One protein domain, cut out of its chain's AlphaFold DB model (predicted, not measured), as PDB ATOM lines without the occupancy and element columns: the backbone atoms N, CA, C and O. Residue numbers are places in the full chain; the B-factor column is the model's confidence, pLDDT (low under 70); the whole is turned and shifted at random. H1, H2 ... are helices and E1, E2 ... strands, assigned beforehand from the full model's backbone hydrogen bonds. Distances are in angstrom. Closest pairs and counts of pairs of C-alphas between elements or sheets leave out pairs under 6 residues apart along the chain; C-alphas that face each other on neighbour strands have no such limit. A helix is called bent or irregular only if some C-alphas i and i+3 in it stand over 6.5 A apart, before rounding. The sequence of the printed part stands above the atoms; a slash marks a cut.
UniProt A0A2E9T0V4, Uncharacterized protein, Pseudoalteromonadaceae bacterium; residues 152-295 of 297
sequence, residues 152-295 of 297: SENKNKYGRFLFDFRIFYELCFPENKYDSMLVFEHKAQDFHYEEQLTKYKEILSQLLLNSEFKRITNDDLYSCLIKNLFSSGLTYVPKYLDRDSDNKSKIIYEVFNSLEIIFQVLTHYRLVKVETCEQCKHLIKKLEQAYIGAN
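This is residues 152 to 295 of the 297 residues of an uncharacterized protein of Pseudoalteromonadaceae bacterium (UniProt A0A2E9T0V4). Four helices, H2, H3, H4 and H5, run side by side along the long axis as a bundle, and a short two-stranded ribbon, E1 and E2, packs on H4 mainly through E2. H1 sits toward one end, followed by a long link from which residues 177 to 182 stick out. The printed part has 144 residues, with five named helices and two named strands in the order E1, H1, H2, H3, E2, H4, H5; the sheet order is E1 - E2, antiparallel, and the class is mostly helix. The whole is compact, with a radius of gyration of the C-alphas of 16.8 A, yet elongated, spanning 56 by 32 by 26 A.

Begin at E1, residues 160 to 163, antiparallel to its neighbour E2, residues 234 to 237, at 152 degrees; look for N 162 and O 235, 2.7 A apart, and N 160 and O 237, 2.9 A apart. After a tight link comes H1, residues 165 to 172, which touches no helix. H2, residues 194 to 212, touches H5, residues 274 to 295, at a shallow tilt of 22 degrees, the same way; their closest C-alphas, Leu 208 and Leu 287, are 5.6 A apart. H2 and H3, residues 218 to 227, are close but not clearly touching, with Ile 203 and Cys 224 their closest C-alphas at 7.8 A. H3 touches H4, residues 245 to 268, through residues 248 to 255 of H4 alone, at a shallow tilt of 20 degrees, the same way; the closest C-alphas are those of Tyr 222 and Ile 252, 6.4 A. The closest C-alphas of E2 and H4 are those of Tyr 236 and Ser 258, 6.7 A. H4 and H5 form a helical hairpin, opposite ways at 12 degrees, where the C-alphas of Phe 263 and Cys 277 come closest at 6.1 A. H2 and H4 are apart. Every O i to N i+4 pair is within hydrogen-bond range in H1, H2, H3 and H5, and 16 of 20 are in H4.

Find C-alpha 160 at (137.236, 178.909, 178.940), where E1 begins; E1 spans 9.6 A, H1 10.3 A. From C-alpha 194 at (152.243, 174.856, 159.489), H2 runs 27.3 A. H3 spans 13.7 A and E2 10.0 A. H4 spans 36.2 A, has a kink of 28 degrees near residue 253, and is irregular: C-alphas 246 and 249 are 7.7 A apart. H5 runs 31.4 A to C-alpha 295 at (159.361, 177.563, 191.415).

The two farthest C-alphas, Leu 182 and Asn 295, are 56.5 A apart. The printed part has no cut; H1 to H2, with 21 residues between them, is the long link. Residues 242 to 247, of which 245 to 247 belong to H4, also stand free. Mean pLDDT of the printed part is 79.5; look for values under 70 at residues 152 to 158, 180 to 182, 211 to 215, 240 to 247 and 293 to 295.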
ATOM      1  N   SER A 152     139.014 168.199 181.931       56.91
ATOM      2  CA  SER A 152     138.444 168.765 183.140       56.91
ATOM      3  C   SER A 152     137.282 167.932 183.675       56.91
ATOM      4  O   SER A 152     136.115 168.230 183.426       56.91
ATOM      5  N   GLU A 153     137.579 166.979 184.563       55.31
ATOM      6  CA  GLU A 153     136.562 166.345 185.428       55.31
ATOM      7  C   GLU A 153     135.793 167.378 186.289       55.31
ATOM      8  O   GLU A 153     134.776 167.068 186.905       55.31
ATOM      9  N   ASN A 154     136.253 168.636 186.332       53.19
ATOM     10  CA  ASN A 154     135.622 169.757 187.015       53.19
ATOM     11  C   ASN A 154     135.560 170.998 186.104       53.19
ATOM     12  O   ASN A 154     136.300 171.958 186.340       53.19
ATOM     13  N   LYS A 155     134.629 171.035 185.134       54.94
ATOM     14  CA  LYS A 155     134.361 172.203 184.254       54.94
ATOM     15  C   LYS A 155     134.311 173.558 184.985       54.94
ATOM     16  O   LYS A 155     134.649 174.586 184.419       54.94
ATOM     17  N   ASN A 156     133.948 173.568 186.268       56.44
ATOM     18  CA  ASN A 156     133.866 174.782 187.082       56.44
ATOM     19  C   ASN A 156     135.199 175.248 187.702       56.44
ATOM     20  O   ASN A 156     135.205 176.289 188.361       56.44
ATOM     21  N   LYS A 157     136.316 174.518 187.567       58.53
ATOM     22  CA  LYS A 157     137.614 174.899 188.165       58.53
ATOM     23  C   LYS A 157     138.527 175.689 187.228       58.53
ATOM     24  O   LYS A 157     139.314 176.477 187.750       58.53
ATOM     25  N   TYR A 158     138.373 175.526 185.917       65.88
ATOM     26  CA  TYR A 158     139.272 176.092 184.915       65.88
ATOM     27  C   TYR A 158     138.606 177.192 184.067       65.88
ATOM     28  O   TYR A 158     137.404 177.440 184.184       65.88
ATOM     29  N   GLY A 159     139.412 177.908 183.288       72.31
ATOM     30  CA  GLY A 159     139.045 178.938 182.325       72.31
ATOM     31  C   GLY A 159     138.326 178.376 181.102       72.31
ATOM     32  O   GLY A 159     138.005 177.191 181.048       72.31
ATOM     33  N   ARG A 160     138.055 179.237 180.119       79.62
ATOM     34  CA  ARG A 160     137.236 178.909 178.940       79.62
ATOM     35  C   ARG A 160     138.001 179.106 177.639       79.62
ATOM     36  O   ARG A 160     138.807 180.033 177.538       79.62
ATOM     37  N   PHE A 161     137.678 178.311 176.624       81.31
ATOM     38  CA  PHE A 161     138.112 178.592 175.262       81.31
ATOM     39  C   PHE A 161     137.201 179.642 174.612       81.31
ATOM     40  O   PHE A 161     135.973 179.570 174.662       81.31
ATOM     41  N   LEU A 162     137.818 180.657 174.021       82.94
ATOM     42  CA  LEU A 162     137.199 181.589 173.096       82.94
ATOM     43  C   LEU A 162     137.523 181.129 171.679       82.94
ATOM     44  O   LEU A 162     138.691 180.972 171.317       82.94
ATOM     45  N   PHE A 163     136.471 180.927 170.896       85.81
ATOM     46  CA  PHE A 163     136.557 180.511 169.509       85.81
ATOM     47  C   PHE A 163     136.102 181.653 168.601       85.81
ATOM     48  O   PHE A 163     134.925 182.016 168.589       85.81
ATOM     49  N   ASP A 164     137.041 182.225 167.850       89.25
ATOM     50  CA  ASP A 164     136.738 183.118 166.738       89.25
ATOM     51  C   ASP A 164     136.562 182.281 165.471       89.25
ATOM     52  O   ASP A 164     137.513 181.970 164.744       89.25
ATOM     53  N   PHE A 165     135.306 181.909 165.221       88.94
ATOM     54  CA  PHE A 165     134.923 181.107 164.066       88.94
ATOM     55  C   PHE A 165     135.386 181.725 162.747       88.94
ATOM     56  O   PHE A 165     135.765 180.993 161.837       88.94
ATOM     57  N   ARG A 166     135.371 183.056 162.620       88.38
ATOM     58  CA  ARG A 166     135.701 183.709 161.353       88.38
ATOM     59  C   ARG A 166     137.169 183.500 161.007       88.38
ATOM     60  O   ARG A 166     137.466 183.071 159.896       88.38
ATOM     61  N   ILE A 167     138.059 183.758 161.964       88.69
ATOM     62  CA  ILE A 167     139.504 183.577 161.777       88.69
ATOM     63  C   ILE A 167     139.814 182.105 161.490       88.69
ATOM     64  O   ILE A 167     140.523 181.793 160.536       88.69
ATOM     65  N   PHE A 168     139.234 181.193 162.275       88.62
ATOM     66  CA  PHE A 168     139.458 179.761 162.096       88.62
ATOM     67  C   PHE A 168     138.945 179.254 160.740       88.62
ATOM     68  O   PHE A 168     139.636 178.512 160.045       88.62
ATOM     69  N   TYR A 169     137.749 179.677 160.327       90.12
ATOM     70  CA  TYR A 169     137.170 179.276 159.050       90.12
ATOM     71  C   TYR A 169     137.973 179.824 157.866       90.12
ATOM     72  O   TYR A 169     138.208 179.088 156.912       90.12
ATOM     73  N   GLU A 170     138.427 181.080 157.925       88.50
ATOM     74  CA  GLU A 170     139.282 181.677 156.890       88.50
ATOM     75  C   GLU A 170     140.638 180.953 156.775       88.50
ATOM     76  O   GLU A 170     141.164 180.833 155.670       88.50
ATOM     77  N   LEU A 171     141.178 180.409 157.873       87.12
ATOM     78  CA  LEU A 171     142.379 179.567 157.840       87.12
ATOM     79  C   LEU A 171     142.136 178.197 157.205       87.12
ATOM     80  O   LEU A 171     142.976 177.718 156.445       87.12
ATOM     81  N   CYS A 172     141.016 177.553 157.532       87.00
ATOM     82  CA  CYS A 172     140.656 176.255 156.965       87.00
ATOM     83  C   CYS A 172     140.273 176.365 155.485       87.00
ATOM     84  O   CYS A 172     140.596 175.476 154.699       87.00
ATOM     85  N   PHE A 173     139.581 177.440 155.101       88.81
ATOM     86  CA  PHE A 173     138.967 177.611 153.786       88.81
ATOM     87  C   PHE A 173     139.227 179.018 153.209       88.81
ATOM     88  O   PHE A 173     138.280 179.784 153.001       88.81
ATOM     89  N   PRO A 174     140.485 179.381 152.900       85.00
ATOM     90  CA  PRO A 174     140.831 180.733 152.441       85.00
ATOM     91  C   PRO A 174     140.234 181.096 151.072       85.00
ATOM     92  O   PRO A 174     140.117 182.278 150.732       85.00
ATOM     93  N   GLU A 175     139.847 180.090 150.286       82.19
ATOM     94  CA  GLU A 175     139.199 180.254 148.980       82.19
ATOM     95  C   GLU A 175     137.712 180.634 149.104       82.19
ATOM     96  O   GLU A 175     137.165 181.312 148.232       82.19
ATOM     97  N   ASN A 176     137.071 180.291 150.226       84.19
ATOM     98  CA  ASN A 176     135.652 180.541 150.474       84.19
ATOM     99  C   ASN A 176     135.415 181.976 150.972       84.19
ATOM    100  O   ASN A 176     135.078 182.207 152.136       84.19
ATOM    101  N   LYS A 177     135.577 182.962 150.083       77.19
ATOM    102  CA  LYS A 177     135.320 184.379 150.386       77.19
ATOM    103  C   LYS A 177     133.897 184.789 150.034       77.19
ATOM    104  O   LYS A 177     133.431 184.536 148.924       77.19
ATOM    105  N   TYR A 178     133.246 185.511 150.951       70.75
ATOM    106  CA  TYR A 178     131.887 186.050 150.781       70.75
ATOM    107  C   TYR A 178     131.716 186.829 149.466       70.75
ATOM    108  O   TYR A 178     130.713 186.673 148.772       70.75
ATOM    109  N   ASP A 179     132.733 187.607 149.089       70.06
ATOM    110  CA  ASP A 179     132.676 188.522 147.945       70.06
ATOM    111  C   ASP A 179     132.788 187.817 146.579       70.06
ATOM    112  O   ASP A 179     132.403 188.381 145.552       70.06
ATOM    113  N   SER A 180     133.290 186.577 146.540       65.88
ATOM    114  CA  SER A 180     133.554 185.835 145.302       65.88
ATOM    115  C   SER A 180     133.122 184.369 145.398       65.88
ATOM    116  O   SER A 180     133.930 183.462 145.220       65.88
ATOM    117  N   MET A 181     131.829 184.126 145.629       69.81
ATOM    118  CA  MET A 181     131.221 182.781 145.660       69.81
ATOM    119  C   MET A 181     131.028 182.174 144.257       69.81
ATOM    120  O   MET A 181     129.923 181.800 143.861       69.81
ATOM    121  N   LEU A 182     132.095 182.127 143.456       66.50
ATOM    122  CA  LEU A 182     132.080 181.484 142.134       66.50
ATOM    123  C   LEU A 182     132.350 179.981 142.224       66.50
ATOM    124  O   LEU A 182     131.765 179.214 141.464       66.50
ATOM    125  N   VAL A 183     133.198 179.575 143.167       71.38
ATOM    126  CA  VAL A 183     133.534 178.182 143.464       71.38
ATOM    127  C   VAL A 183     133.497 178.031 144.976       71.38
ATOM    128  O   VAL A 183     134.018 178.888 145.688       71.38
ATOM    129  N   PHE A 184     132.825 176.989 145.450       80.12
ATOM    130  CA  PHE A 184     132.739 176.667 146.865       80.12
ATOM    131  C   PHE A 184     133.553 175.404 147.144       80.12
ATOM    132  O   PHE A 184     133.277 174.354 146.563       80.12
ATOM    133  N   GLU A 185     134.539 175.509 148.034       79.12
ATOM    134  CA  GLU A 185     135.391 174.387 148.415       79.12
ATOM    135  C   GLU A 185     134.971 173.788 149.754       79.12
ATOM    136  O   GLU A 185     134.888 174.461 150.782       79.12
ATOM    137  N   HIS A 186     134.730 172.479 149.748       79.12
ATOM    138  CA  HIS A 186     134.312 171.731 150.936       79.12
ATOM    139  C   HIS A 186     135.490 171.163 151.735       79.12
ATOM    140  O   HIS A 186     135.301 170.664 152.843       79.12
ATOM    141  N   LYS A 187     136.697 171.154 151.162       80.69
ATOM    142  CA  LYS A 187     137.873 170.540 151.784       80.69
ATOM    143  C   LYS A 187     138.750 171.614 152.399       80.69
ATOM    144  O   LYS A 187     139.079 172.592 151.736       80.69
ATOM    145  N   ALA A 188     139.117 171.409 153.661       79.75
ATOM    146  CA  ALA A 188     140.060 172.290 154.323       79.75
ATOM    147  C   ALA A 188     141.409 172.223 153.601       79.75
ATOM    148  O   ALA A 188     141.818 171.157 153.126       79.75
ATOM    149  N   GLN A 189     142.092 173.358 153.510       83.44
ATOM    150  CA  GLN A 189     143.422 173.407 152.935       83.44
ATOM    151  C   GLN A 189     144.420 172.759 153.895       83.44
ATOM    152  O   GLN A 189     144.628 173.213 155.021       83.44
ATOM    153  N   ASP A 190     145.066 171.697 153.420       86.81
ATOM    154  CA  ASP A 190     146.045 170.960 154.207       86.81
ATOM    155  C   ASP A 190     147.248 171.854 154.568       86.81
ATOM    156  O   ASP A 190     147.859 172.492 153.707       86.81
ATOM    157  N   PHE A 191     147.626 171.837 155.848       87.44
ATOM    158  CA  PHE A 191     148.859 172.425 156.389       87.44
ATOM    159  C   PHE A 191     148.992 173.953 156.273       87.44
ATOM    160  O   PHE A 191     150.103 174.481 156.351       87.44
ATOM    161  N   HIS A 192     147.884 174.685 156.128       86.44
ATOM    162  CA  HIS A 192     147.918 176.142 155.948       86.44
ATOM    163  C   HIS A 192     148.487 176.916 157.161       86.44
ATOM    164  O   HIS A 192     149.013 178.016 157.005       86.44
ATOM    165  N   TYR A 193     148.454 176.335 158.366       87.00
ATOM    166  CA  TYR A 193     148.985 176.944 159.595       87.00
ATOM    167  C   TYR A 193     150.402 176.449 159.963       87.00
ATOM    168  O   TYR A 193     150.999 176.894 160.946       87.00
ATOM    169  N   GLU A 194     150.982 175.542 159.173       89.75
ATOM    170  CA  GLU A 194     152.243 174.856 159.489       89.75
ATOM    171  C   GLU A 194     153.431 175.813 159.652       89.75
ATOM    172  O   GLU A 194     154.262 175.642 160.548       89.75
ATOM    173  N   GLU A 195     153.515 176.850 158.817       89.12
ATOM    174  CA  GLU A 195     154.594 177.841 158.895       89.12
ATOM    175  C   GLU A 195     154.529 178.632 160.210       89.12
ATOM    176  O   GLU A 195     155.550 178.847 160.867       89.12
ATOM    177  N   GLN A 196     153.324 179.033 160.627       88.81
ATOM    178  CA  GLN A 196     153.117 179.770 161.874       88.81
ATOM    179  C   GLN A 196     153.445 178.893 163.083       88.81
ATOM    180  O   GLN A 196     154.145 179.337 163.994       88.81
ATOM    181  N   LEU A 197     153.022 177.624 163.063       89.19
ATOM    182  CA  LEU A 197     153.353 176.682 164.128       89.19
ATOM    183  C   LEU A 197     154.857 176.369 164.179       89.19
ATOM    184  O   LEU A 197     155.425 176.232 165.259       89.19
ATOM    185  N   THR A 198     155.534 176.320 163.031       89.62
ATOM    186  CA  THR A 198     156.991 176.127 162.977       89.62
ATOM    187  C   THR A 198     157.734 177.308 163.604       89.62
ATOM    188  O   THR A 198     158.623 177.096 164.426       89.62
ATOM    189  N   LYS A 199     157.323 178.549 163.308       90.12
ATOM    190  CA  LYS A 199     157.857 179.750 163.979       90.12
ATOM    191  C   LYS A 199     157.590 179.712 165.483       90.12
ATOM    192  O   LYS A 199     158.468 180.020 166.283       90.12
ATOM    193  N   TYR A 200     156.400 179.269 165.887       89.44
ATOM    194  CA  TYR A 200     156.073 179.094 167.300       89.44
ATOM    195  C   TYR A 200     156.965 178.046 167.983       89.44
ATOM    196  O   TYR A 200     157.442 178.276 169.093       89.44
ATOM    197  N   LYS A 201     157.286 176.939 167.306       90.50
ATOM    198  CA  LYS A 201     158.245 175.935 167.791       90.50
ATOM    199  C   LYS A 201     159.629 176.533 168.057       90.50
ATOM    200  O   LYS A 201     160.263 176.202 169.061       90.50
ATOM    201  N   GLU A 202     160.109 177.411 167.179       88.69
ATOM    202  CA  GLU A 202     161.389 178.107 167.364       88.69
ATOM    203  C   GLU A 202     161.350 179.019 168.596       88.69
ATOM    204  O   GLU A 202     162.268 178.978 169.417       88.69
ATOM    205  N   ILE A 203     160.251 179.759 168.784       87.31
ATOM    206  CA  ILE A 203     160.019 180.595 169.973       87.31
ATOM    207  C   ILE A 203     160.014 179.739 171.248       87.31
ATOM    208  O   ILE A 203     160.698 180.076 172.215       87.31
ATOM    209  N   LEU A 204     159.309 178.602 171.252       86.69
ATOM    210  CA  LEU A 204     159.312 177.651 172.372       86.69
ATOM    211  C   LEU A 204     160.721 177.122 172.676       86.69
ATOM    212  O   LEU A 204     161.095 176.996 173.841       86.69
ATOM    213  N   SER A 205     161.522 176.849 171.646       87.06
ATOM    214  CA  SER A 205     162.903 176.377 171.813       87.06
ATOM    215  C   SER A 205     163.795 177.448 172.451       87.06
ATOM    216  O   SER A 205     164.579 177.149 173.350       87.06
ATOM    217  N   GLN A 206     163.645 178.710 172.034       85.50
ATOM    218  CA  GLN A 206     164.360 179.841 172.633       85.50
ATOM    219  C   GLN A 206     163.923 180.096 174.081       85.50
ATOM    220  O   GLN A 206     164.759 180.364 174.944       85.50
ATOM    221  N   LEU A 207     162.624 179.978 174.368       83.69
ATOM    222  CA  LEU A 207     162.096 180.084 175.728       83.69
ATOM    223  C   LEU A 207     162.647 178.990 176.631       83.69
ATOM    224  O   LEU A 207     162.994 179.285 177.771       83.69
ATOM    225  N   LEU A 208     162.777 177.758 176.136       83.38
ATOM    226  CA  LEU A 208     163.337 176.658 176.918       83.38
ATOM    227  C   LEU A 208     164.778 176.971 177.334       83.38
ATOM    228  O   LEU A 208     165.077 176.924 178.525       83.38
ATOM    229  N   LEU A 209     165.614 177.420 176.392       81.31
ATOM    230  CA  LEU A 209     166.982 177.864 176.682       81.31
ATOM    231  C   LEU A 209     167.006 178.981 177.735       81.31
ATOM    232  O   LEU A 209     167.780 178.922 178.681       81.31
ATOM    233  N   ASN A 210     166.130 179.980 177.621       76.94
ATOM    234  CA  ASN A 210     166.072 181.097 178.571       76.94
ATOM    235  C   ASN A 210     165.514 180.700 179.953       76.94
ATOM    236  O   ASN A 210     165.875 181.314 180.962       76.94
ATOM    237  N   SER A 211     164.644 179.685 180.008       69.19
ATOM    238  CA  SER A 211     164.046 179.177 181.247       69.19
ATOM    239  C   SER A 211     165.081 178.483 182.133       69.19
ATOM    240  O   SER A 211     165.074 178.682 183.349       69.19
ATOM    241  N   GLU A 212     166.050 177.792 181.525       66.50
ATOM    242  CA  GLU A 212     167.178 177.158 182.220       66.50
ATOM    243  C   GLU A 212     168.072 178.188 182.943       66.50
ATOM    244  O   GLU A 212     168.707 177.868 183.946       66.50
ATOM    245  N   PHE A 213     168.054 179.457 182.510       58.16
ATOM    246  CA  PHE A 213     168.797 180.560 183.132       58.16
ATOM    247  C   PHE A 213     167.969 181.425 184.105       58.16
ATOM    248  O   PHE A 213     168.461 182.467 184.541       58.16
ATOM    249  N   LYS A 214     166.735 181.027 184.465       62.97
ATOM    250  CA  LYS A 214     165.833 181.740 185.407       62.97
ATOM    251  C   LYS A 214     165.510 183.205 185.036       62.97
ATOM    252  O   LYS A 214     165.319 184.041 185.915       62.97
ATOM    253  N   ARG A 215     165.446 183.549 183.743       62.81
ATOM    254  CA  ARG A 215     165.262 184.945 183.275       62.81
ATOM    255  C   ARG A 215     163.863 185.304 182.767       62.81
ATOM    256  O   ARG A 215     163.705 186.365 182.176       62.81
ATOM    257  N   ILE A 216     162.859 184.448 182.948       71.06
ATOM    258  CA  ILE A 216     161.539 184.636 182.325       71.06
ATOM    259  C   ILE A 216     160.512 185.031 183.382       71.06
ATOM    260  O   ILE A 216     160.358 184.330 184.381       71.06
ATOM    261  N   THR A 217     159.801 186.136 183.154       75.56
ATOM    262  CA  THR A 217     158.674 186.528 184.005       75.56
ATOM    263  C   THR A 217     157.408 185.754 183.630       75.56
ATOM    264  O   THR A 217     157.236 185.309 182.495       75.56
ATOM    265  N   ASN A 218     156.482 185.615 184.579       74.81
ATOM    266  CA  ASN A 218     155.207 184.926 184.360       74.81
ATOM    267  C   ASN A 218     154.398 185.547 183.206       74.81
ATOM    268  O   ASN A 218     153.749 184.830 182.446       74.81
ATOM    269  N   ASP A 219     154.462 186.872 183.066       74.56
ATOM    270  CA  ASP A 219     153.708 187.614 182.057       74.56
ATOM    271  C   ASP A 219     154.321 187.421 180.653       74.56
ATOM    272  O   ASP A 219     153.582 187.282 179.672       74.56
ATOM    273  N   ASP A 220     155.653 187.310 180.558       77.44
ATOM    274  CA  ASP A 220     156.355 186.961 179.314       77.44
ATOM    275  C   ASP A 220     156.042 185.526 178.882       77.44
ATOM    276  O   ASP A 220     155.781 185.270 177.705       77.44
ATOM    277  N   LEU A 221     156.020 184.587 179.836       80.81
ATOM    278  CA  LEU A 221     155.706 183.187 179.557       80.81
ATOM    279  C   LEU A 221     154.262 183.040 179.064       80.81
ATOM    280  O   LEU A 221     154.029 182.419 178.028       80.81
ATOM    281  N   TYR A 222     153.304 183.665 179.752       79.38
ATOM    282  CA  TYR A 222     151.902 183.679 179.333       79.38
ATOM    283  C   TYR A 222     151.736 184.279 177.930       79.38
ATOM    284  O   TYR A 222     151.125 183.662 177.052       79.38
ATOM    285  N   SER A 223     152.323 185.456 177.700       78.56
ATOM    286  CA  SER A 223     152.245 186.146 176.412       78.56
ATOM    287  C   SER A 223     152.821 185.288 175.292       78.56
ATOM    288  O   SER A 223     152.197 185.151 174.245       78.56
ATOM    289  N   CYS A 224     153.975 184.661 175.502       80.88
ATOM    290  CA  CYS A 224     154.587 183.813 174.489       80.88
ATOM    291  C   CYS A 224     153.772 182.556 174.182       80.88
ATOM    292  O   CYS A 224     153.641 182.219 173.005       80.88
ATOM    293  N   LEU A 225     153.222 181.887 175.202       82.50
ATOM    294  CA  LEU A 225     152.477 180.636 175.036       82.50
ATOM    295  C   LEU A 225     151.135 180.838 174.319       82.50
ATOM    296  O   LEU A 225     150.732 180.008 173.510       82.50
ATOM    297  N   ILE A 226     150.439 181.938 174.607       78.62
ATOM    298  CA  ILE A 226     149.057 182.140 174.157       78.62
ATOM    299  C   ILE A 226     148.961 183.100 172.961       78.62
ATOM    300  O   ILE A 226     148.255 182.811 171.996       78.62
ATOM    301  N   LYS A 227     149.707 184.214 172.955       78.31
ATOM    302  CA  LYS A 227     149.569 185.269 171.928       78.31
ATOM    303  C   LYS A 227     149.935 184.789 170.525       78.31
ATOM    304  O   LYS A 227     149.306 185.204 169.556       78.31
ATOM    305  N   ASN A 228     150.927 183.905 170.412       75.81
ATOM    306  CA  ASN A 228     151.357 183.343 169.126       75.81
ATOM    307  C   ASN A 228     150.355 182.339 168.536       75.81
ATOM    308  O   ASN A 228     150.495 181.950 167.381       75.81
ATOM    309  N   LEU A 229     149.350 181.923 169.312       81.44
ATOM    310  CA  LEU A 229     148.283 181.033 168.865       81.44
ATOM    311  C   LEU A 229     146.973 181.778 168.589       81.44
ATOM    312  O   LEU A 229     146.067 181.187 168.013       81.44
ATOM    313  N   PHE A 230     146.870 183.075 168.897       81.19
ATOM    314  CA  PHE A 230     145.675 183.877 168.595       81.19
ATOM    315  C   PHE A 230     145.346 183.931 167.107       81.19
ATOM    316  O   PHE A 230     144.171 183.978 166.745       81.19
ATOM    317  N   SER A 231     146.360 183.881 166.239       83.44
ATOM    318  CA  SER A 231     146.146 183.848 164.793       83.44
ATOM    319  C   SER A 231     145.395 182.600 164.337       83.44
ATOM    320  O   SER A 231     144.824 182.644 163.257       83.44
ATOM    321  N   SER A 232     145.335 181.537 165.149       83.44
ATOM    322  CA  SER A 232     144.534 180.340 164.866       83.44
ATOM    323  C   SER A 232     143.025 180.527 165.074       83.44
ATOM    324  O   SER A 232     142.252 179.654 164.698       83.44
ATOM    325  N   GLY A 233     142.587 181.625 165.704       84.75
ATOM    326  CA  GLY A 233     141.190 181.817 166.113       84.75
ATOM    327  C   GLY A 233     140.787 181.027 167.367       84.75
ATOM    328  O   GLY A 233     139.658 181.156 167.834       84.75
ATOM    329  N   LEU A 234     141.698 180.245 167.957       85.75
ATOM    330  CA  LEU A 234     141.495 179.528 169.217       85.75
ATOM    331  C   LEU A 234     142.285 180.213 170.330       85.75
ATOM    332  O   LEU A 234     143.510 180.307 170.278       85.75
ATOM    333  N   THR A 235     141.585 180.701 171.348       84.12
ATOM    334  CA  THR A 235     142.192 181.421 172.471       84.12
ATOM    335  C   THR A 235     141.744 180.821 173.787       84.12
ATOM    336  O   THR A 235     140.552 180.703 174.042       84.12
ATOM    337  N   TYR A 236     142.686 180.498 174.665       83.69
ATOM    338  CA  TYR A 236     142.357 180.096 176.023       83.69
ATOM    339  C   TYR A 236     142.356 181.300 176.972       83.69
ATOM    340  O   TYR A 236     143.338 182.041 177.045       83.69
ATOM    341  N   VAL A 237     141.263 181.484 177.719       82.00
ATOM    342  CA  VAL A 237     141.134 182.530 178.741       82.00
ATOM    343  C   VAL A 237     141.088 181.891 180.131       82.00
ATOM    344  O   VAL A 237     140.054 181.323 180.498       82.00
ATOM    345  N   PRO A 238     142.172 182.011 180.919       78.06
ATOM    346  CA  PRO A 238     142.240 181.552 182.304       78.06
ATOM    347  C   PRO A 238     141.124 182.125 183.178       78.06
ATOM    348  O   PRO A 238     140.743 183.289 183.041       78.06
ATOM    349  N   LYS A 239     140.638 181.341 184.145       73.62
ATOM    350  CA  LYS A 239     139.517 181.752 185.010       73.62
ATOM    351  C   LYS A 239     139.854 182.925 185.937       73.62
ATOM    352  O   LYS A 239     138.973 183.704 186.294       73.62
ATOM    353  N   TYR A 240     141.112 183.029 186.364       66.94
ATOM    354  CA  TYR A 240     141.552 183.947 187.422       66.94
ATOM    355  C   TYR A 240     142.354 185.149 186.910       66.94
ATOM    356  O   TYR A 240     143.110 185.727 187.684       66.94
ATOM    357  N   LEU A 241     142.192 185.538 185.639       62.91
ATOM    358  CA  LEU A 241     142.979 186.614 185.017       62.91
ATOM    359  C   LEU A 241     142.967 187.942 185.819       62.91
ATOM    360  O   LEU A 241     143.950 188.672 185.779       62.91
ATOM    361  N   ASP A 242     141.906 188.196 186.600       55.28
ATOM    362  CA  ASP A 242     141.677 189.446 187.347       55.28
ATOM    363  C   ASP A 242     141.861 189.358 188.883       55.28
ATOM    364  O   ASP A 242     141.554 190.322 189.586       55.28
ATOM    365  N   ARG A 243     142.308 188.228 189.465       52.53
ATOM    366  CA  ARG A 243     142.363 188.062 190.940       52.53
ATOM    367  C   ARG A 243     143.757 187.737 191.478       52.53
ATOM    368  O   ARG A 243     144.151 186.575 191.436       52.53
ATOM    369  N   ASP A 244     144.391 188.759 192.067       56.12
ATOM    370  CA  ASP A 244     145.613 188.772 192.897       56.12
ATOM    371  C   ASP A 244     146.863 188.044 192.356       56.12
ATOM    372  O   ASP A 244     146.827 186.947 191.799       56.12
ATOM    373  N   SER A 245     148.032 188.655 192.581       56.00
ATOM    374  CA  SER A 245     149.351 188.169 192.137       56.00
ATOM    375  C   SER A 245     149.691 186.740 192.576       56.00
ATOM    376  O   SER A 245     150.502 186.080 191.923       56.00
ATOM    377  N   ASP A 246     149.045 186.237 193.629       58.41
ATOM    378  CA  ASP A 246     149.320 184.930 194.234       58.41
ATOM    379  C   ASP A 246     148.856 183.731 193.386       58.41
ATOM    380  O   ASP A 246     149.242 182.593 193.657       58.41
ATOM    381  N   ASN A 247     148.068 183.943 192.321       67.88
ATOM    382  CA  ASN A 247     147.599 182.858 191.448       67.88
ATOM    383  C   ASN A 247     148.301 182.775 190.080       67.88
ATOM    384  O   ASN A 247     147.954 181.894 189.288       67.88
ATOM    385  N   LYS A 248     149.316 183.607 189.791       73.19
ATOM    386  CA  LYS A 248     149.989 183.617 188.471       73.19
ATOM    387  C   LYS A 248     150.562 182.251 188.059       73.19
ATOM    388  O   LYS A 248     150.446 181.863 186.901       73.19
ATOM    389  N   SER A 249     151.119 181.480 188.995       73.38
ATOM    390  CA  SER A 249     151.646 180.135 188.701       73.38
ATOM    391  C   SER A 249     150.548 179.127 188.346       73.38
ATOM    392  O   SER A 249     150.754 178.278 187.482       73.38
ATOM    393  N   LYS A 250     149.357 179.243 188.955       75.69
ATOM    394  CA  LYS A 250     148.198 178.399 188.611       75.69
ATOM    395  C   LYS A 250     147.650 178.737 187.227       75.69
ATOM    396  O   LYS A 250     147.287 177.826 186.495       75.69
ATOM    397  N   ILE A 251     147.642 180.022 186.867       77.69
ATOM    398  CA  ILE A 251     147.242 180.497 185.533       77.69
ATOM    399  C   ILE A 251     148.156 179.905 184.451       77.69
ATOM    400  O   ILE A 251     147.678 179.426 183.429       77.69
ATOM    401  N   ILE A 252     149.470 179.889 184.681       79.75
ATOM    402  CA  ILE A 252     150.434 179.317 183.728       79.75
ATOM    403  C   ILE A 252     150.269 177.801 183.598       79.75
ATOM    404  O   ILE A 252     150.290 177.277 182.489       79.75
ATOM    405  N   TYR A 253     150.066 177.097 184.714       79.12
ATOM    406  CA  TYR A 253     149.804 175.656 184.695       79.12
ATOM    407  C   TYR A 253     148.540 175.310 183.897       79.12
ATOM    408  O   TYR A 253     148.515 174.401 183.072       79.12
ATOM    409  N   GLU A 254     147.486 176.090 184.107       79.12
ATOM    410  CA  GLU A 254     146.239 175.977 183.368       79.12
ATOM    411  C   GLU A 254     146.435 176.226 181.859       79.12
ATOM    412  O   GLU A 254     145.918 175.472 181.032       79.12
ATOM    413  N   VAL A 255     147.254 177.217 181.494       83.50
ATOM    414  CA  VAL A 255     147.644 177.470 180.101       83.50
ATOM    415  C   VAL A 255     148.381 176.280 179.496       83.50
ATOM    416  O   VAL A 255     148.032 175.877 178.389       83.50
ATOM    417  N   PHE A 256     149.343 175.680 180.200       84.44
ATOM    418  CA  PHE A 256     150.070 174.513 179.695       84.44
ATOM    419  C   PHE A 256     149.136 173.360 179.316       84.44
ATOM    420  O   PHE A 256     149.250 172.822 178.213       84.44
ATOM    421  N   ASN A 257     148.148 173.065 180.163       80.62
ATOM    422  CA  ASN A 257     147.142 172.040 179.878       80.62
ATOM    423  C   ASN A 257     146.228 172.418 178.700       80.62
ATOM    424  O   ASN A 257     145.834 171.561 177.912       80.62
ATOM    425  N   SER A 258     145.904 173.704 178.542       82.69
ATOM    426  CA  SER A 258     145.031 174.176 177.460       82.69
ATOM    427  C   SER A 258     145.656 174.059 176.061       82.69
ATOM    428  O   SER A 258     144.939 173.852 175.080       82.69
ATOM    429  N   LEU A 259     146.988 174.143 175.952       86.44
ATOM    430  CA  LEU A 259     147.697 174.085 174.668       86.44
ATOM    431  C   LEU A 259     147.519 172.736 173.966       86.44
ATOM    432  O   LEU A 259     147.483 172.680 172.737       86.44
ATOM    433  N   GLU A 260     147.365 171.653 174.730       85.00
ATOM    434  CA  GLU A 260     147.130 170.327 174.165       85.00
ATOM    435  C   GLU A 260     145.818 170.268 173.372       85.00
ATOM    436  O   GLU A 260     145.803 169.721 172.268       85.00
ATOM    437  N   ILE A 261     144.757 170.901 173.882       83.81
ATOM    438  CA  ILE A 261     143.462 171.006 173.195       83.81
ATOM    439  C   ILE A 261     143.636 171.762 171.879       83.81
ATOM    440  O   ILE A 261     143.188 171.286 170.838       83.81
ATOM    441  N   ILE A 262     144.339 172.902 171.899       87.50
ATOM    442  CA  ILE A 262     144.576 173.707 170.691       87.50
ATOM    443  C   ILE A 262     145.282 172.863 169.625       87.50
ATOM    444  O   ILE A 262     144.832 172.821 168.482       87.50
ATOM    445  N   PHE A 263     146.339 172.129 169.982       89.56
ATOM    446  CA  PHE A 263     147.036 171.278 169.014       89.56
ATOM    447  C   PHE A 263     146.171 170.140 168.483       89.56
ATOM    448  O   PHE A 263     146.259 169.840 167.295       89.56
ATOM    449  N   GLN A 264     145.344 169.517 169.328       87.62
ATOM    450  CA  GLN A 264     144.431 168.464 168.889       87.62
ATOM    451  C   GLN A 264     143.427 168.999 167.862       87.62
ATOM    452  O   GLN A 264     143.304 168.407 166.788       87.62
ATOM    453  N   VAL A 265     142.818 170.164 168.118       87.94
ATOM    454  CA  VAL A 265     141.912 170.826 167.165       87.94
ATOM    455  C   VAL A 265     142.640 171.144 165.854       87.94
ATOM    456  O   VAL A 265     142.162 170.779 164.780       87.94
ATOM    457  N   LEU A 266     143.836 171.744 165.914       89.69
ATOM    458  CA  LEU A 266     144.621 172.068 164.714       89.69
ATOM    459  C   LEU A 266     144.974 170.818 163.887       89.69
ATOM    460  O   LEU A 266     144.921 170.855 162.657       89.69
ATOM    461  N   THR A 267     145.307 169.697 164.537       90.19
ATOM    462  CA  THR A 267     145.588 168.431 163.837       90.19
ATOM    463  C   THR A 267     144.337 167.765 163.278       90.19
ATOM    464  O   THR A 267     144.404 167.199 162.187       90.19
ATOM    465  N   HIS A 268     143.201 167.851 163.978       89.19
ATOM    466  CA  HIS A 268     141.932 167.275 163.535       89.19
ATOM    467  C   HIS A 268     141.495 167.876 162.193       89.19
ATOM    468  O   HIS A 268     141.154 167.146 161.265       89.19
ATOM    469  N   TYR A 269     141.636 169.196 162.051       87.06
ATOM    470  CA  TYR A 269     141.350 169.923 160.811       87.06
ATOM    471  C   TYR A 269     142.519 169.945 159.815       87.06
ATOM    472  O   TYR A 269     142.469 170.669 158.825       87.06
ATOM    473  N   ARG A 270     143.574 169.150 160.055       89.12
ATOM    474  CA  ARG A 270     144.761 169.022 159.188       89.12
ATOM    475  C   ARG A 270     145.449 170.356 158.867       89.12
ATOM    476  O   ARG A 270     146.167 170.461 157.875       89.12
ATOM    477  N   LEU A 271     145.298 171.357 159.735       88.62
ATOM    478  CA  LEU A 271     145.917 172.677 159.573       88.62
ATOM    479  C   LEU A 271     147.434 172.642 159.768       88.62
ATOM    480  O   LEU A 271     148.138 173.546 159.320       88.62
ATOM    481  N   VAL A 272     147.926 171.600 160.433       90.62
ATOM    482  CA  VAL A 272     149.329 171.385 160.795       90.62
ATOM    483  C   VAL A 272     149.666 169.898 160.746       90.62
ATOM    484  O   VAL A 272     148.792 169.034 160.874       90.62
ATOM    485  N   LYS A 273     150.945 169.579 160.559       91.38
ATOM    486  CA  LYS A 273     151.445 168.206 160.599       91.38
ATOM    487  C   LYS A 273     151.434 167.696 162.033       91.38
ATOM    488  O   LYS A 273     151.860 168.383 162.961       91.38
ATOM    489  N   VAL A 274     151.024 166.438 162.198       91.12
ATOM    490  CA  VAL A 274     151.024 165.754 163.501       91.12
ATOM    491  C   VAL A 274     152.420 165.788 164.130       91.12
ATOM    492  O   VAL A 274     152.555 166.097 165.309       91.12
ATOM    493  N   GLU A 275     153.467 165.572 163.330       92.12
ATOM    494  CA  GLU A 275     154.868 165.610 163.770       92.12
ATOM    495  C   GLU A 275     155.255 166.953 164.410       92.12
ATOM    496  O   GLU A 275     155.894 166.980 165.463       92.12
ATOM    497  N   THR A 276     154.846 168.071 163.807       90.56
ATOM    498  CA  THR A 276     155.154 169.421 164.300       90.56
ATOM    499  C   THR A 276     154.411 169.716 165.599       90.56
ATOM    500  O   THR A 276     155.000 170.270 166.532       90.56
ATOM    501  N   CYS A 277     153.155 169.276 165.710       90.62
ATOM    502  CA  CYS A 277     152.407 169.343 166.963       90.62
ATOM    503  C   CYS A 277     153.056 168.513 168.074       90.62
ATOM    504  O   CYS A 277     153.219 169.019 169.183       90.62
ATOM    505  N   GLU A 278     153.476 167.277 167.799       90.94
ATOM    506  CA  GLU A 278     154.142 166.430 168.796       90.94
ATOM    507  C   GLU A 278     155.483 167.024 169.258       90.94
ATOM    508  O   GLU A 278     155.792 167.017 170.453       90.94
ATOM    509  N   GLN A 279     156.249 167.641 168.351       90.56
ATOM    510  CA  GLN A 279     157.457 168.389 168.716       90.56
ATOM    511  C   GLN A 279     157.142 169.571 169.649       90.56
ATOM    512  O   GLN A 279     157.831 169.752 170.655       90.56
ATOM    513  N   CYS A 280     156.097 170.352 169.352       90.06
ATOM    514  CA  CYS A 280     155.667 171.464 170.205       90.06
ATOM    515  C   CYS A 280     155.194 170.972 171.578       90.06
ATOM    516  O   CYS A 280     155.632 171.510 172.593       90.06
ATOM    517  N   LYS A 281     154.374 169.912 171.633       90.19
ATOM    518  CA  LYS A 281     153.931 169.278 172.889       90.19
ATOM    519  C   LYS A 281     155.114 168.829 173.741       90.19
ATOM    520  O   LYS A 281     155.133 169.060 174.947       90.19
ATOM    521  N   HIS A 282     156.118 168.211 173.125       90.19
ATOM    522  CA  HIS A 282     157.316 167.768 173.830       90.19
ATOM    523  C   HIS A 282     158.135 168.948 174.387       90.19
ATOM    524  O   HIS A 282     158.585 168.888 175.532       90.19
ATOM    525  N   LEU A 283     158.300 170.036 173.624       88.25
ATOM    526  CA  LEU A 283     158.948 171.262 174.116       88.25
ATOM    527  C   LEU A 283     158.165 171.901 175.268       88.25
ATOM    528  O   LEU A 283     158.767 172.322 176.251       88.25
ATOM    529  N   ILE A 284     156.837 171.922 175.171       88.50
ATOM    530  CA  ILE A 284     155.954 172.461 176.206       88.50
ATOM    531  C   ILE A 284     156.056 171.651 177.499       88.50
ATOM    532  O   ILE A 284     156.230 172.245 178.555       88.50
ATOM    533  N   LYS A 285     156.058 170.313 177.431       87.50
ATOM    534  CA  LYS A 285     156.270 169.459 178.614       87.50
ATOM    535  C   LYS A 285     157.631 169.697 179.269       87.50
ATOM    536  O   LYS A 285     157.735 169.716 180.491       87.50
ATOM    537  N   LYS A 286     158.686 169.903 178.473       86.69
ATOM    538  CA  LYS A 286     160.016 170.257 179.001       86.69
ATOM    539  C   LYS A 286     160.023 171.629 179.675       86.69
ATOM    540  O   LYS A 286     160.588 171.766 180.754       86.69
ATOM    541  N   LEU A 287     159.377 172.620 179.060       85.38
ATOM    542  CA  LEU A 287     159.194 173.959 179.627       85.38
ATOM    543  C   LEU A 287     158.417 173.910 180.946       85.38
ATOM    544  O   LEU A 287     158.829 174.527 181.923       85.38
ATOM    545  N   GLU A 288     157.329 173.145 180.985       85.12
ATOM    546  CA  GLU A 288     156.523 172.922 182.181       85.12
ATOM    547  C   GLU A 288     157.372 172.311 183.309       85.12
ATOM    548  O   GLU A 288     157.384 172.837 184.419       85.12
ATOM    549  N   GLN A 289     158.154 171.265 183.021       84.06
ATOM    550  CA  GLN A 289     159.053 170.637 183.999       84.06
ATOM    551  C   GLN A 289     160.126 171.600 184.521       84.06
ATOM    552  O   GLN A 289     160.348 171.666 185.731       84.06
ATOM    553  N   ALA A 290     160.771 172.362 183.633       78.94
ATOM    554  CA  ALA A 290     161.781 173.348 184.011       78.94
ATOM    555  C   ALA A 290     161.187 174.460 184.891       78.94
ATOM    556  O   ALA A 290     161.787 174.862 185.888       78.94
ATOM    557  N   TYR A 291     159.980 174.921 184.564       74.31
ATOM    558  CA  TYR A 291     159.311 176.009 185.266       74.31
ATOM    559  C   TYR A 291     158.709 175.583 186.616       74.31
ATOM    560  O   TYR A 291     158.838 176.308 187.604       74.31
ATOM    561  N   ILE A 292     158.088 174.399 186.694       70.06
ATOM    562  CA  ILE A 292     157.559 173.844 187.952       70.06
ATOM    563  C   ILE A 292     158.715 173.461 188.885       70.06
ATOM    564  O   ILE A 292     158.682 173.808 190.064       70.06
ATOM    565  N   GLY A 293     159.773 172.828 188.367       60.84
ATOM    566  CA  GLY A 293     160.958 172.483 189.158       60.84
ATOM    567  C   GLY A 293     161.683 173.705 189.737       60.84
ATOM    568  O   GLY A 293     162.193 173.643 190.855       60.84
ATOM    569  N   ALA A 294     161.690 174.834 189.021       53.47
ATOM    570  CA  ALA A 294     162.355 176.066 189.451       53.47
ATOM    571  C   ALA A 294     161.564 176.915 190.466       53.47
ATOM    572  O   ALA A 294     162.185 177.716 191.161       53.47
ATOM    573  N   ASN A 295     160.236 176.764 190.541       50.66
ATOM    574  CA  ASN A 295     159.361 177.563 191.415       50.66
ATOM    575  C   ASN A 295     158.847 176.808 192.658       50.66
ATOM    576  O   ASN A 295     158.266 177.435 193.540       50.66
TER     577      ASN A 295